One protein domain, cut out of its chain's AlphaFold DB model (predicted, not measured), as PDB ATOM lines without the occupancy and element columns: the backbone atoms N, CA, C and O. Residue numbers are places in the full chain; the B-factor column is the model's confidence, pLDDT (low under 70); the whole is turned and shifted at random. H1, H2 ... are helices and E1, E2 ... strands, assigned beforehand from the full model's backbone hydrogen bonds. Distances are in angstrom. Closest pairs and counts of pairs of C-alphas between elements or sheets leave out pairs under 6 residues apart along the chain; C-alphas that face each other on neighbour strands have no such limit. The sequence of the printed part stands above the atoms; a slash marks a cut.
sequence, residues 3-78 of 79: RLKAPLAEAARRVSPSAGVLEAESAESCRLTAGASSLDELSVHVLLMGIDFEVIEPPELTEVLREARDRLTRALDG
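Overview. This is residues 3 to 78 of the 79 residues of the protein "WYL domain-containing protein" of Streptomyces sp. HB202 (UniProt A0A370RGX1). A small body has a long helical arm, H3, which starts against H2 at one end of the body; residues 69 to 78, of which 69 to 77 belong to H3, stick out from it. At the other end of the body are the two-stranded hairpin E1-E2 and the short helix H1, close to the ends of the strands at the hairpin's turn; the short strand E3 lies between the hairpin and the helices H2 and H3. The printed part has 76 residues, with three named helices and three named strands in the order H1, E1, E2, H2, E3, H3; the sheet, E1-E2, is antiparallel, and the class is mixed, helices and strands. It is compact, with a radius of gyration of the C-alphas of 13.1 A, yet elongated in outline, spanning 39 by 25 by 20 A.

Along the chain. H1 is residues 8 to 11, beginning at C-alpha 8 at (236.979, -37.540, 41.487). E1 is residues 21 to 24, 10.3 A long, and E2 is residues 30 to 33, 10.0 A long. H2 is residues 39 to 48, 14.3 A from first to last C-alpha, beginning at C-alpha 39 at (250.941, -51.819, 28.928). E3 is residues 53 to 55, 6.8 A long. H3, residues 60 to 77, measures 26.2 A and ends at C-alpha 77 at (243.542, -41.538, 6.467).

Arrangement. E1 and E2 form an antiparallel hairpin, with 156 degrees between their directions; N 21 and O 33 are 2.8 A apart and N 31 and O 23 are 2.8 A apart, both within hydrogen-bond range. The closest C-alphas of H1 and E1 are those of Leu 8 and Ala 24, 5.5 A apart. E2 and E3 are near each other, and E3 pairs with no named strand. H2 and E3 are only just apart, their closest C-alphas 8.2 A from each other. H2 and H3 touch, closest at the C-alphas of Leu 39 and Leu 61, 5.9 A apart, and H3 does so with residues 60 to 65 alone. They run the same way at a steep tilt of 59 degrees. Among the pairs that are apart are H1 and H3, and E1 and H2. In H2 and H3 every O i to N i+4 pair is within hydrogen-bond range; H1, with 4 residues, is too short for such a pair.

Size, cuts and confidence. The C-alphas farthest apart are those of Ala 24 and Gly 78, at 41.0 A. Without residues 69 to 78, which stand free, the body spans 31 by 20 by 17 A. The printed part has no cut. The link from H1 to E1 is short, the other links are tight, and none is long. The mean pLDDT of the printed part is 94.9, and no printed residue is under 70.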
ATOM      1  N   ARG A   3     247.017 -39.491  35.583       97.88
ATOM      2  CA  ARG A   3     246.178 -38.364  35.997       97.88
ATOM      3  C   ARG A   3     245.007 -38.244  35.042       97.88
ATOM      4  O   ARG A   3     245.215 -38.055  33.851       97.88
ATOM      5  N   LEU A   4     243.792 -38.324  35.562       98.00
ATOM      6  CA  LEU A   4     242.573 -38.067  34.808       98.00
ATOM      7  C   LEU A   4     242.195 -36.592  34.961       98.00
ATOM      8  O   LEU A   4     242.179 -36.063  36.075       98.00
ATOM      9  N   LYS A   5     241.861 -35.936  33.851       97.94
ATOM     10  CA  LYS A   5     241.390 -34.546  33.799       97.94
ATOM     11  C   LYS A   5     239.885 -34.485  34.061       97.94
ATOM     12  O   LYS A   5     239.101 -34.072  33.212       97.94
ATOM     13  N   ALA A   6     239.489 -34.988  35.223       98.06
ATOM     14  CA  ALA A   6     238.132 -34.893  35.730       98.06
ATOM     15  C   ALA A   6     238.137 -34.863  37.268       98.06
ATOM     16  O   ALA A   6     239.000 -35.493  37.890       98.06
ATOM     17  N   PRO A   7     237.146 -34.212  37.905       98.19
ATOM     18  CA  PRO A   7     236.934 -34.333  39.342       98.19
ATOM     19  C   PRO A   7     236.690 -35.792  39.752       98.19
ATOM     20  O   PRO A   7     236.036 -36.549  39.027       98.19
ATOM     21  N   LEU A   8     237.115 -36.171  40.963       97.94
ATOM     22  CA  LEU A   8     236.979 -37.540  41.487       97.94
ATOM     23  C   LEU A   8     235.552 -38.102  41.349       97.94
ATOM     24  O   LEU A   8     235.369 -39.232  40.902       97.94
ATOM     25  N   ALA A   9     234.534 -37.308  41.697       96.81
ATOM     26  CA  ALA A   9     233.135 -37.734  41.633       96.81
ATOM     27  C   ALA A   9     232.659 -38.019  40.200       96.81
ATOM     28  O   ALA A   9     231.785 -38.856  39.993       96.81
ATOM     29  N   GLU A  10     233.221 -37.333  39.204       96.69
ATOM     30  CA  GLU A  10     232.914 -37.589  37.803       96.69
ATOM     31  C   GLU A  10     233.652 -38.820  37.284       96.69
ATOM     32  O   GLU A  10     233.026 -39.675  36.654       96.69
ATOM     33  N   ALA A  11     234.945 -38.938  37.589       97.00
ATOM     34  CA  ALA A  11     235.746 -40.095  37.211       97.00
ATOM     35  C   ALA A  11     235.174 -41.397  37.797       97.00
ATOM     36  O   ALA A  11     235.046 -42.386  37.078       97.00
ATOM     37  N   ALA A  12     234.714 -41.379  39.052       96.25
ATOM     38  CA  ALA A  12     234.107 -42.532  39.719       96.25
ATOM     39  C   ALA A  12     232.809 -43.039  39.055       96.25
ATOM     40  O   ALA A  12     232.396 -44.167  39.304       96.25
ATOM     41  N   ARG A  13     232.161 -42.241  38.191       95.00
ATOM     42  CA  ARG A  13     231.003 -42.699  37.395       95.00
ATOM     43  C   ARG A  13     231.406 -43.516  36.168       95.00
ATOM     44  O   ARG A  13     230.566 -44.222  35.622       95.00
ATOM     45  N   ARG A  14     232.653 -43.381  35.711       93.12
ATOM     46  CA  ARG A  14     233.183 -44.028  34.497       93.12
ATOM     47  C   ARG A  14     234.184 -45.137  34.819       93.12
ATOM     48  O   ARG A  14     234.298 -46.095  34.064       93.12
ATOM     49  N   VAL A  15     234.888 -45.022  35.943       92.50
ATOM     50  CA  VAL A  15     235.924 -45.963  36.375       92.50
ATOM     51  C   VAL A  15     235.365 -46.873  37.467       92.50
ATOM     52  O   VAL A  15     235.061 -46.424  38.570       92.50
ATOM     53  N   SER A  16     235.237 -48.164  37.159       87.88
ATOM     54  CA  SER A  16     234.850 -49.187  38.138       87.88
ATOM     55  C   SER A  16     235.929 -49.346  39.220       87.88
ATOM     56  O   SER A  16     237.110 -49.305  38.890       87.88
ATOM     57  N   PRO A  17     235.590 -49.662  40.480       87.62
ATOM     58  CA  PRO A  17     236.589 -50.043  41.484       87.62
ATOM     59  C   PRO A  17     237.484 -51.226  41.068       87.62
ATOM     60  O   PRO A  17     238.595 -51.366  41.565       87.62
ATOM     61  N   SER A  18     237.021 -52.078  40.145       88.38
ATOM     62  CA  SER A  18     237.826 -53.174  39.584       88.38
ATOM     63  C   SER A  18     238.883 -52.710  38.574       88.38
ATOM     64  O   SER A  18     239.807 -53.462  38.287       88.38
ATOM     65  N   ALA A  19     238.733 -51.507  38.013       87.75
ATOM     66  CA  ALA A  19     239.671 -50.899  37.068       87.75
ATOM     67  C   ALA A  19     240.919 -50.338  37.761       87.75
ATOM     68  O   ALA A  19     241.987 -50.235  37.162       87.75
ATOM     69  N   GLY A  20     240.778 -49.932  39.022       93.06
ATOM     70  CA  GLY A  20     241.838 -49.299  39.782       93.06
ATOM     71  C   GLY A  20     241.297 -48.432  40.907       93.06
ATOM     72  O   GLY A  20     240.092 -48.329  41.139       93.06
ATOM     73  N   VAL A  21     242.225 -47.790  41.604       96.25
ATOM     74  CA  VAL A  21     241.942 -46.893  42.720       96.25
ATOM     75  C   VAL A  21     242.022 -45.454  42.232       96.25
ATOM     76  O   VAL A  21     243.023 -45.056  41.633       96.25
ATOM     77  N   LEU A  22     240.970 -44.682  42.503       97.69
ATOM     78  CA  LEU A  22     240.937 -43.245  42.268       97.69
ATOM     79  C   LEU A  22     241.198 -42.477  43.563       97.69
ATOM     80  O   LEU A  22     240.596 -42.762  44.597       97.69
ATOM     81  N   GLU A  23     242.031 -41.449  43.476       98.00
ATOM     82  CA  GLU A  23     242.336 -40.531  44.571       98.00
ATOM     83  C   GLU A  23     242.151 -39.089  44.092       98.00
ATOM     84  O   GLU A  23     242.550 -38.740  42.980       98.00
ATOM     85  N   ALA A  24     241.536 -38.235  44.912       97.69
ATOM     86  CA  ALA A  24     241.414 -36.819  44.578       97.69
ATOM     87  C   ALA A  24     242.804 -36.169  44.534       97.69
ATOM     88  O   ALA A  24     243.623 -36.395  45.421       97.69
ATOM     89  N   GLU A  25     243.049 -35.344  43.519       96.62
ATOM     90  CA  GLU A  25     244.314 -34.620  43.375       96.62
ATOM     91  C   GLU A  25     244.085 -33.105  43.348       96.62
ATOM     92  O   GLU A  25     244.808 -32.358  44.003       96.62
ATOM     93  N   SER A  26     243.043 -32.650  42.650       96.69
ATOM     94  CA  SER A  26     242.586 -31.260  42.661       96.69
ATOM     95  C   SER A  26     241.062 -31.174  42.485       96.69
ATOM     96  O   SER A  26     240.366 -32.190  42.475       96.69
ATOM     97  N   ALA A  27     240.529 -29.957  42.344       96.69
ATOM     98  CA  ALA A  27     239.116 -29.753  42.021       96.69
ATOM     99  C   ALA A  27     238.740 -30.286  40.624       96.69
ATOM    100  O   ALA A  27     237.581 -30.626  40.406       96.69
ATOM    101  N   GLU A  28     239.706 -30.383  39.705       97.44
ATOM    102  CA  GLU A  28     239.488 -30.730  38.291       97.44
ATOM    103  C   GLU A  28     240.261 -31.980  37.846       97.44
ATOM    104  O   GLU A  28     240.147 -32.406  36.698       97.44
ATOM    105  N   SER A  29     241.037 -32.592  38.745       98.06
ATOM    106  CA  SER A  29     241.813 -33.795  38.456       98.06
ATOM    107  C   SER A  29     241.747 -34.820  39.580       98.06
ATOM    108  O   SER A  29     241.633 -34.504  40.771       98.06
ATOM    109  N   CYS A  30     241.887 -36.079  39.189       98.25
ATOM    110  CA  CYS A  30     242.099 -37.182  40.105       98.25
ATOM    111  C   CYS A  30     243.182 -38.113  39.572       98.25
ATOM    112  O   CYS A  30     243.431 -38.210  38.367       98.25
ATOM    113  N   ARG A  31     243.809 -38.831  40.489       97.75
ATOM    114  CA  ARG A  31     244.859 -39.791  40.199       97.75
ATOM    115  C   ARG A  31     244.276 -41.191  40.154       97.75
ATOM    116  O   ARG A  31     243.555 -41.592  41.061       97.75
ATOM    117  N   LEU A  32     244.606 -41.924  39.102       97.38
ATOM    118  CA  LEU A  32     244.268 -43.321  38.903       97.38
ATOM    119  C   LEU A  32     245.516 -44.185  39.094       97.38
ATOM    120  O   LEU A  32     246.507 -44.075  38.360       97.38
ATOM    121  N   THR A  33     245.418 -45.110  40.038       96.38
ATOM    122  CA  THR A  33     246.347 -46.228  40.190       96.38
ATOM    123  C   THR A  33     245.647 -47.492  39.713       96.38
ATOM    124  O   THR A  33     244.793 -48.040  40.407       96.38
ATOM    125  N   ALA A  34     245.995 -47.937  38.509       92.56
ATOM    126  CA  ALA A  34     245.461 -49.140  37.884       92.56
ATOM    127  C   ALA A  34     246.579 -50.166  37.679       92.56
ATOM    128  O   ALA A  34     247.712 -49.800  37.354       92.56
ATOM    129  N   GLY A  35     246.244 -51.439  37.876       84.81
ATOM    130  CA  GLY A  35     247.079 -52.568  37.479       84.81
ATOM    131  C   GLY A  35     246.562 -53.163  36.172       84.81
ATOM    132  O   GLY A  35     245.362 -53.137  35.917       84.81
ATOM    133  N   ALA A  36     247.462 -53.708  35.362       88.62
ATOM    134  CA  ALA A  36     247.135 -54.451  34.150       88.62
ATOM    135  C   ALA A  36     248.185 -55.548  33.934       88.62
ATOM    136  O   ALA A  36     249.289 -55.466  34.481       88.62
ATOM    137  N   SER A  37     247.861 -56.561  33.130       90.81
ATOM    138  CA  SER A  37     248.807 -57.628  32.777       90.81
ATOM    139  C   SER A  37     249.849 -57.183  31.743       90.81
ATOM    140  O   SER A  37     250.890 -57.821  31.597       90.81
ATOM    141  N   SER A  38     249.589 -56.072  31.041       94.75
ATOM    142  CA  SER A  38     250.481 -55.464  30.050       94.75
ATOM    143  C   SER A  38     250.202 -53.963  29.880       94.75
ATOM    144  O   SER A  38     249.138 -53.469  30.263       94.75
ATOM    145  N   LEU A  39     251.146 -53.231  29.275       95.50
ATOM    146  CA  LEU A  39     250.941 -51.819  28.928       95.50
ATOM    147  C   LEU A  39     249.895 -51.638  27.820       95.50
ATOM    148  O   LEU A  39     249.152 -50.661  27.852       95.50
ATOM    149  N   ASP A  40     249.789 -52.587  26.887       94.50
ATOM    150  CA  ASP A  40     248.752 -52.581  25.852       94.50
ATOM    151  C   ASP A  40     247.353 -52.670  26.465       94.50
ATOM    152  O   ASP A  40     246.492 -51.843  26.158       94.50
ATOM    153  N   GLU A  41     247.135 -53.614  27.387       93.88
ATOM    154  CA  GLU A  41     245.867 -53.729  28.114       93.88
ATOM    155  C   GLU A  41     245.551 -52.437  28.878       93.88
ATOM    156  O   GLU A  41     244.441 -51.915  28.766       93.88
ATOM    157  N   LEU A  42     246.535 -51.878  29.594       94.19
ATOM    158  CA  LEU A  42     246.363 -50.618  30.317       94.19
ATOM    159  C   LEU A  42     245.975 -49.471  29.375       94.19
ATOM    160  O   LEU A  42     245.074 -48.701  29.703       94.19
ATOM    161  N   SER A  43     246.618 -49.376  28.205       94.38
ATOM    162  CA  SER A  43     246.351 -48.338  27.204       94.38
ATOM    163  C   SER A  43     244.909 -48.390  26.693       94.38
ATOM    164  O   SER A  43     244.223 -47.368  26.664       94.38
ATOM    165  N   VAL A  44     244.402 -49.585  26.373       92.75
ATOM    166  CA  VAL A  44     243.012 -49.779  25.941       92.75
ATOM    167  C   VAL A  44     242.061 -49.439  27.078       92.75
ATOM    168  O   VAL A  44     241.066 -48.748  26.869       92.75
ATOM    169  N   HIS A  45     242.378 -49.888  28.290       91.56
ATOM    170  CA  HIS A  45     241.527 -49.680  29.446       91.56
ATOM    171  C   HIS A  45     241.303 -48.191  29.739       91.56
ATOM    172  O   HIS A  45     240.165 -47.773  29.940       91.56
ATOM    173  N   VAL A  46     242.361 -47.375  29.697       92.50
ATOM    174  CA  VAL A  46     242.252 -45.928  29.955       92.50
ATOM    175  C   VAL A  46     241.587 -45.178  28.804       92.50
ATOM    176  O   VAL A  46     240.815 -44.256  29.051       92.50
ATOM    177  N   LEU A  47     241.794 -45.613  27.557       92.62
ATOM    178  CA  LEU A  47     241.088 -45.058  26.398       92.62
ATOM    179  C   LEU A  47     239.573 -45.275  26.503       92.62
ATOM    180  O   LEU A  47     238.797 -44.359  26.230       92.62
ATOM    181  N   LEU A  48     239.143 -46.458  26.951       92.19
ATOM    182  CA  LEU A  48     237.724 -46.786  27.120       92.19
ATOM    183  C   LEU A  48     237.031 -45.983  28.231       92.19
ATOM    184  O   LEU A  48     235.803 -45.911  28.241       92.19
ATOM    185  N   MET A  49     237.779 -45.349  29.140       92.88
ATOM    186  CA  MET A  49     237.194 -44.470  30.161       92.88
ATOM    187  C   MET A  49     236.596 -43.198  29.555       92.88
ATOM    188  O   MET A  49     235.719 -42.592  30.171       92.88
ATOM    189  N   GLY A  50     237.068 -42.778  28.372       93.94
ATOM    190  CA  GLY A  50     236.593 -41.566  27.703       93.94
ATOM    191  C   GLY A  50     236.851 -40.286  28.506       93.94
ATOM    192  O   GLY A  50     236.066 -39.344  28.427       93.94
ATOM    193  N   ILE A  51     237.908 -40.271  29.323       96.69
ATOM    194  CA  ILE A  51     238.355 -39.107  30.096       96.69
ATOM    195  C   ILE A  51     239.747 -38.742  29.604       96.69
ATOM    196  O   ILE A  51     240.604 -39.618  29.519       96.69
ATOM    197  N   ASP A  52     239.991 -37.462  29.332       97.31
ATOM    198  CA  ASP A  52     241.335 -36.995  29.000       97.31
ATOM    199  C   ASP A  52     242.307 -37.274  30.147       97.31
ATOM    200  O   ASP A  52     241.979 -37.100  31.323       97.31
ATOM    201  N   PHE A  53     243.532 -37.673  29.819       97.06
ATOM    202  CA  PHE A  53     244.490 -38.088  30.832       97.06
ATOM    203  C   PHE A  53     245.934 -37.718  30.496       97.06
ATOM    204  O   PHE A  53     246.265 -37.322  29.381       97.06
ATOM    205  N   GLU A  54     246.791 -37.841  31.501       96.62
ATOM    206  CA  GLU A  54     248.239 -37.703  31.415       96.62
ATOM    207  C   GLU A  54     248.893 -38.937  32.048       96.62
ATOM    208  O   GLU A  54     248.528 -39.362  33.149       96.62
ATOM    209  N   VAL A  55     249.862 -39.523  31.345       96.62
ATOM    210  CA  VAL A  55     250.670 -40.623  31.877       96.62
ATOM    211  C   VAL A  55     251.708 -40.040  32.826       96.62
ATOM    212  O   VAL A  55     252.538 -39.239  32.413       96.62
ATOM    213  N   ILE A  56     251.671 -40.469  34.085       96.38
ATOM    214  CA  ILE A  56     252.715 -40.134  35.061       96.38
ATOM    215  C   ILE A  56     253.751 -41.255  35.062       96.38
ATOM    216  O   ILE A  56     254.947 -41.008  34.957       96.38
ATOM    217  N   GLU A  57     253.275 -42.502  35.147       92.62
ATOM    218  CA  GLU A  57     254.104 -43.702  35.261       92.62
ATOM    219  C   GLU A  57     253.338 -44.930  34.733       92.62
ATOM    220  O   GLU A  57     252.120 -45.008  34.918       92.62
ATOM    221  N   PRO A  58     254.008 -45.951  34.191       93.56
ATOM    222  CA  PRO A  58     255.391 -45.910  33.736       93.56
ATOM    223  C   PRO A  58     255.489 -45.091  32.425       93.56
ATOM    224  O   PRO A  58     254.534 -45.098  31.638       93.56
ATOM    225  N   PRO A  59     256.581 -44.339  32.182       93.31
ATOM    226  CA  PRO A  59     256.708 -43.476  31.001       93.31
ATOM    227  C   PRO A  59     256.584 -44.240  29.676       93.31
ATOM    228  O   PRO A  59     256.100 -43.675  28.696       93.31
ATOM    229  N   GLU A  60     256.931 -45.527  29.661       95.31
ATOM    230  CA  GLU A  60     256.819 -46.453  28.532       95.31
ATOM    231  C   GLU A  60     255.381 -46.573  28.004       95.31
ATOM    232  O   GLU A  60     255.183 -46.798  26.810       95.31
ATOM    233  N   LEU A  61     254.363 -46.353  28.848       95.88
ATOM    234  CA  LEU A  61     252.965 -46.313  28.401       95.88
ATOM    235  C   LEU A  61     252.730 -45.200  27.365       95.88
ATOM    236  O   LEU A  61     251.876 -45.337  26.491       95.88
ATOM    237  N   THR A  62     253.501 -44.113  27.425       96.38
ATOM    238  CA  THR A  62     253.428 -43.026  26.440       96.38
ATOM    239  C   THR A  62     253.765 -43.525  25.039       96.38
ATOM    240  O   THR A  62     253.093 -43.141  24.085       96.38
ATOM    241  N   GLU A  63     254.763 -44.399  24.903       96.69
ATOM    242  CA  GLU A  63     255.162 -44.937  23.602       96.69
ATOM    243  C   GLU A  63     254.099 -45.890  23.047       96.69
ATOM    244  O   GLU A  63     253.702 -45.747  21.892       96.69
ATOM    245  N   VAL A  64     253.508 -46.741  23.894       96.94
ATOM    246  CA  VAL A  64     252.355 -47.583  23.515       96.94
ATOM    247  C   VAL A  64     251.189 -46.731  22.993       96.94
ATOM    248  O   VAL A  64     250.581 -47.042  21.968       96.94
ATOM    249  N   LEU A  65     250.896 -45.604  23.652       96.62
ATOM    250  CA  LEU A  65     249.850 -44.677  23.214       96.62
ATOM    251  C   LEU A  65     250.203 -43.956  21.905       96.62
ATOM    252  O   LEU A  65     249.312 -43.726  21.084       96.62
ATOM    253  N   ARG A  66     251.478 -43.611  21.674       96.62
ATOM    254  CA  ARG A  66     251.934 -43.046  20.390       96.62
ATOM    255  C   ARG A  66     251.745 -44.046  19.258       96.62
ATOM    256  O   ARG A  66     251.193 -43.678  18.225       96.62
ATOM    257  N   GLU A  67     252.130 -45.300  19.462       96.81
ATOM    258  CA  GLU A  67     251.949 -46.356  18.465       96.81
ATOM    259  C   GLU A  67     250.468 -46.609  18.164       96.81
ATOM    260  O   GLU A  67     250.081 -46.740  16.997       96.81
ATOM    261  N   ALA A  68     249.627 -46.642  19.203       95.94
ATOM    262  CA  ALA A  68     248.182 -46.770  19.060       95.94
ATOM    263  C   ALA A  68     247.593 -45.594  18.266       95.94
ATOM    264  O   ALA A  68     246.845 -45.818  17.313       95.94
ATOM    265  N   ARG A  69     247.980 -44.355  18.597       95.88
ATOM    266  CA  ARG A  69     247.594 -43.155  17.841       95.88
ATOM    267  C   ARG A  69     248.001 -43.279  16.379       95.88
ATOM    268  O   ARG A  69     247.152 -43.115  15.515       95.88
ATOM    269  N   ASP A  70     249.257 -43.599  16.088       96.94
ATOM    270  CA  ASP A  70     249.753 -43.650  14.710       96.94
ATOM    271  C   ASP A  70     249.037 -44.736  13.896       96.94
ATOM    272  O   ASP A  70     248.753 -44.555  12.710       96.94
ATOM    273  N   ARG A  71     248.706 -45.869  14.530       95.38
ATOM    274  CA  ARG A  71     247.882 -46.924  13.927       95.38
ATOM    275  C   ARG A  71     246.472 -46.428  13.608       95.38
ATOM    276  O   ARG A  71     245.982 -46.710  12.516       95.38
ATOM    277  N   LEU A  72     245.841 -45.702  14.530       94.88
ATOM    278  CA  LEU A  72     244.511 -45.121  14.330       94.88
ATOM    279  C   LEU A  72     244.522 -44.045  13.240       94.88
ATOM    280  O   LEU A  72     243.655 -44.074  12.376       94.88
ATOM    281  N   THR A  73     245.525 -43.164  13.216       96.94
ATOM    282  CA  THR A  73     245.706 -42.160  12.157       96.94
ATOM    283  C   THR A  73     245.751 -42.820  10.782       96.94
ATOM    284  O   THR A  73     244.928 -42.501   9.933       96.94
ATOM    285  N   ARG A  74     246.612 -43.830  10.586       96.25
ATOM    286  CA  ARG A  74     246.680 -44.560   9.306       96.25
ATOM    287  C   ARG A  74     245.357 -45.220   8.913       96.25
ATOM    288  O   ARG A  74     245.059 -45.320   7.732       96.25
ATOM    289  N   ALA A  75     244.576 -45.701   9.882       96.44
ATOM    290  CA  ALA A  75     243.270 -46.299   9.607       96.44
ATOM    291  C   ALA A  75     242.217 -45.258   9.185       96.44
ATOM    292  O   ALA A  75     241.321 -45.586   8.412       96.44
ATOM    293  N   LEU A  76     242.320 -44.026   9.693       96.94
ATOM    294  CA  LEU A  76     241.421 -42.917   9.366       96.94
ATOM    295  C   LEU A  76     241.776 -42.236   8.042       96.94
ATOM    296  O   LEU A  76     240.872 -41.804   7.333       96.94
ATOM    297  N   ASP A  77     243.064 -42.171   7.702       94.44
ATOM    298  CA  ASP A  77     243.542 -41.538   6.467       94.44
ATOM    299  C   ASP A  77     243.230 -42.371   5.211       94.44
ATOM    300  O   ASP A  77     243.285 -41.855   4.097       94.44
ATOM    301  N   GLY A  78     242.827 -43.634   5.391       80.38
ATOM    302  CA  GLY A  78     242.520 -44.548   4.295       80.38
ATOM    303  C   GLY A  78     243.766 -44.983   3.507       80.38
ATOM    304  O   GLY A  78     244.893 -44.639   3.868       80.38
TER     305      GLY A  78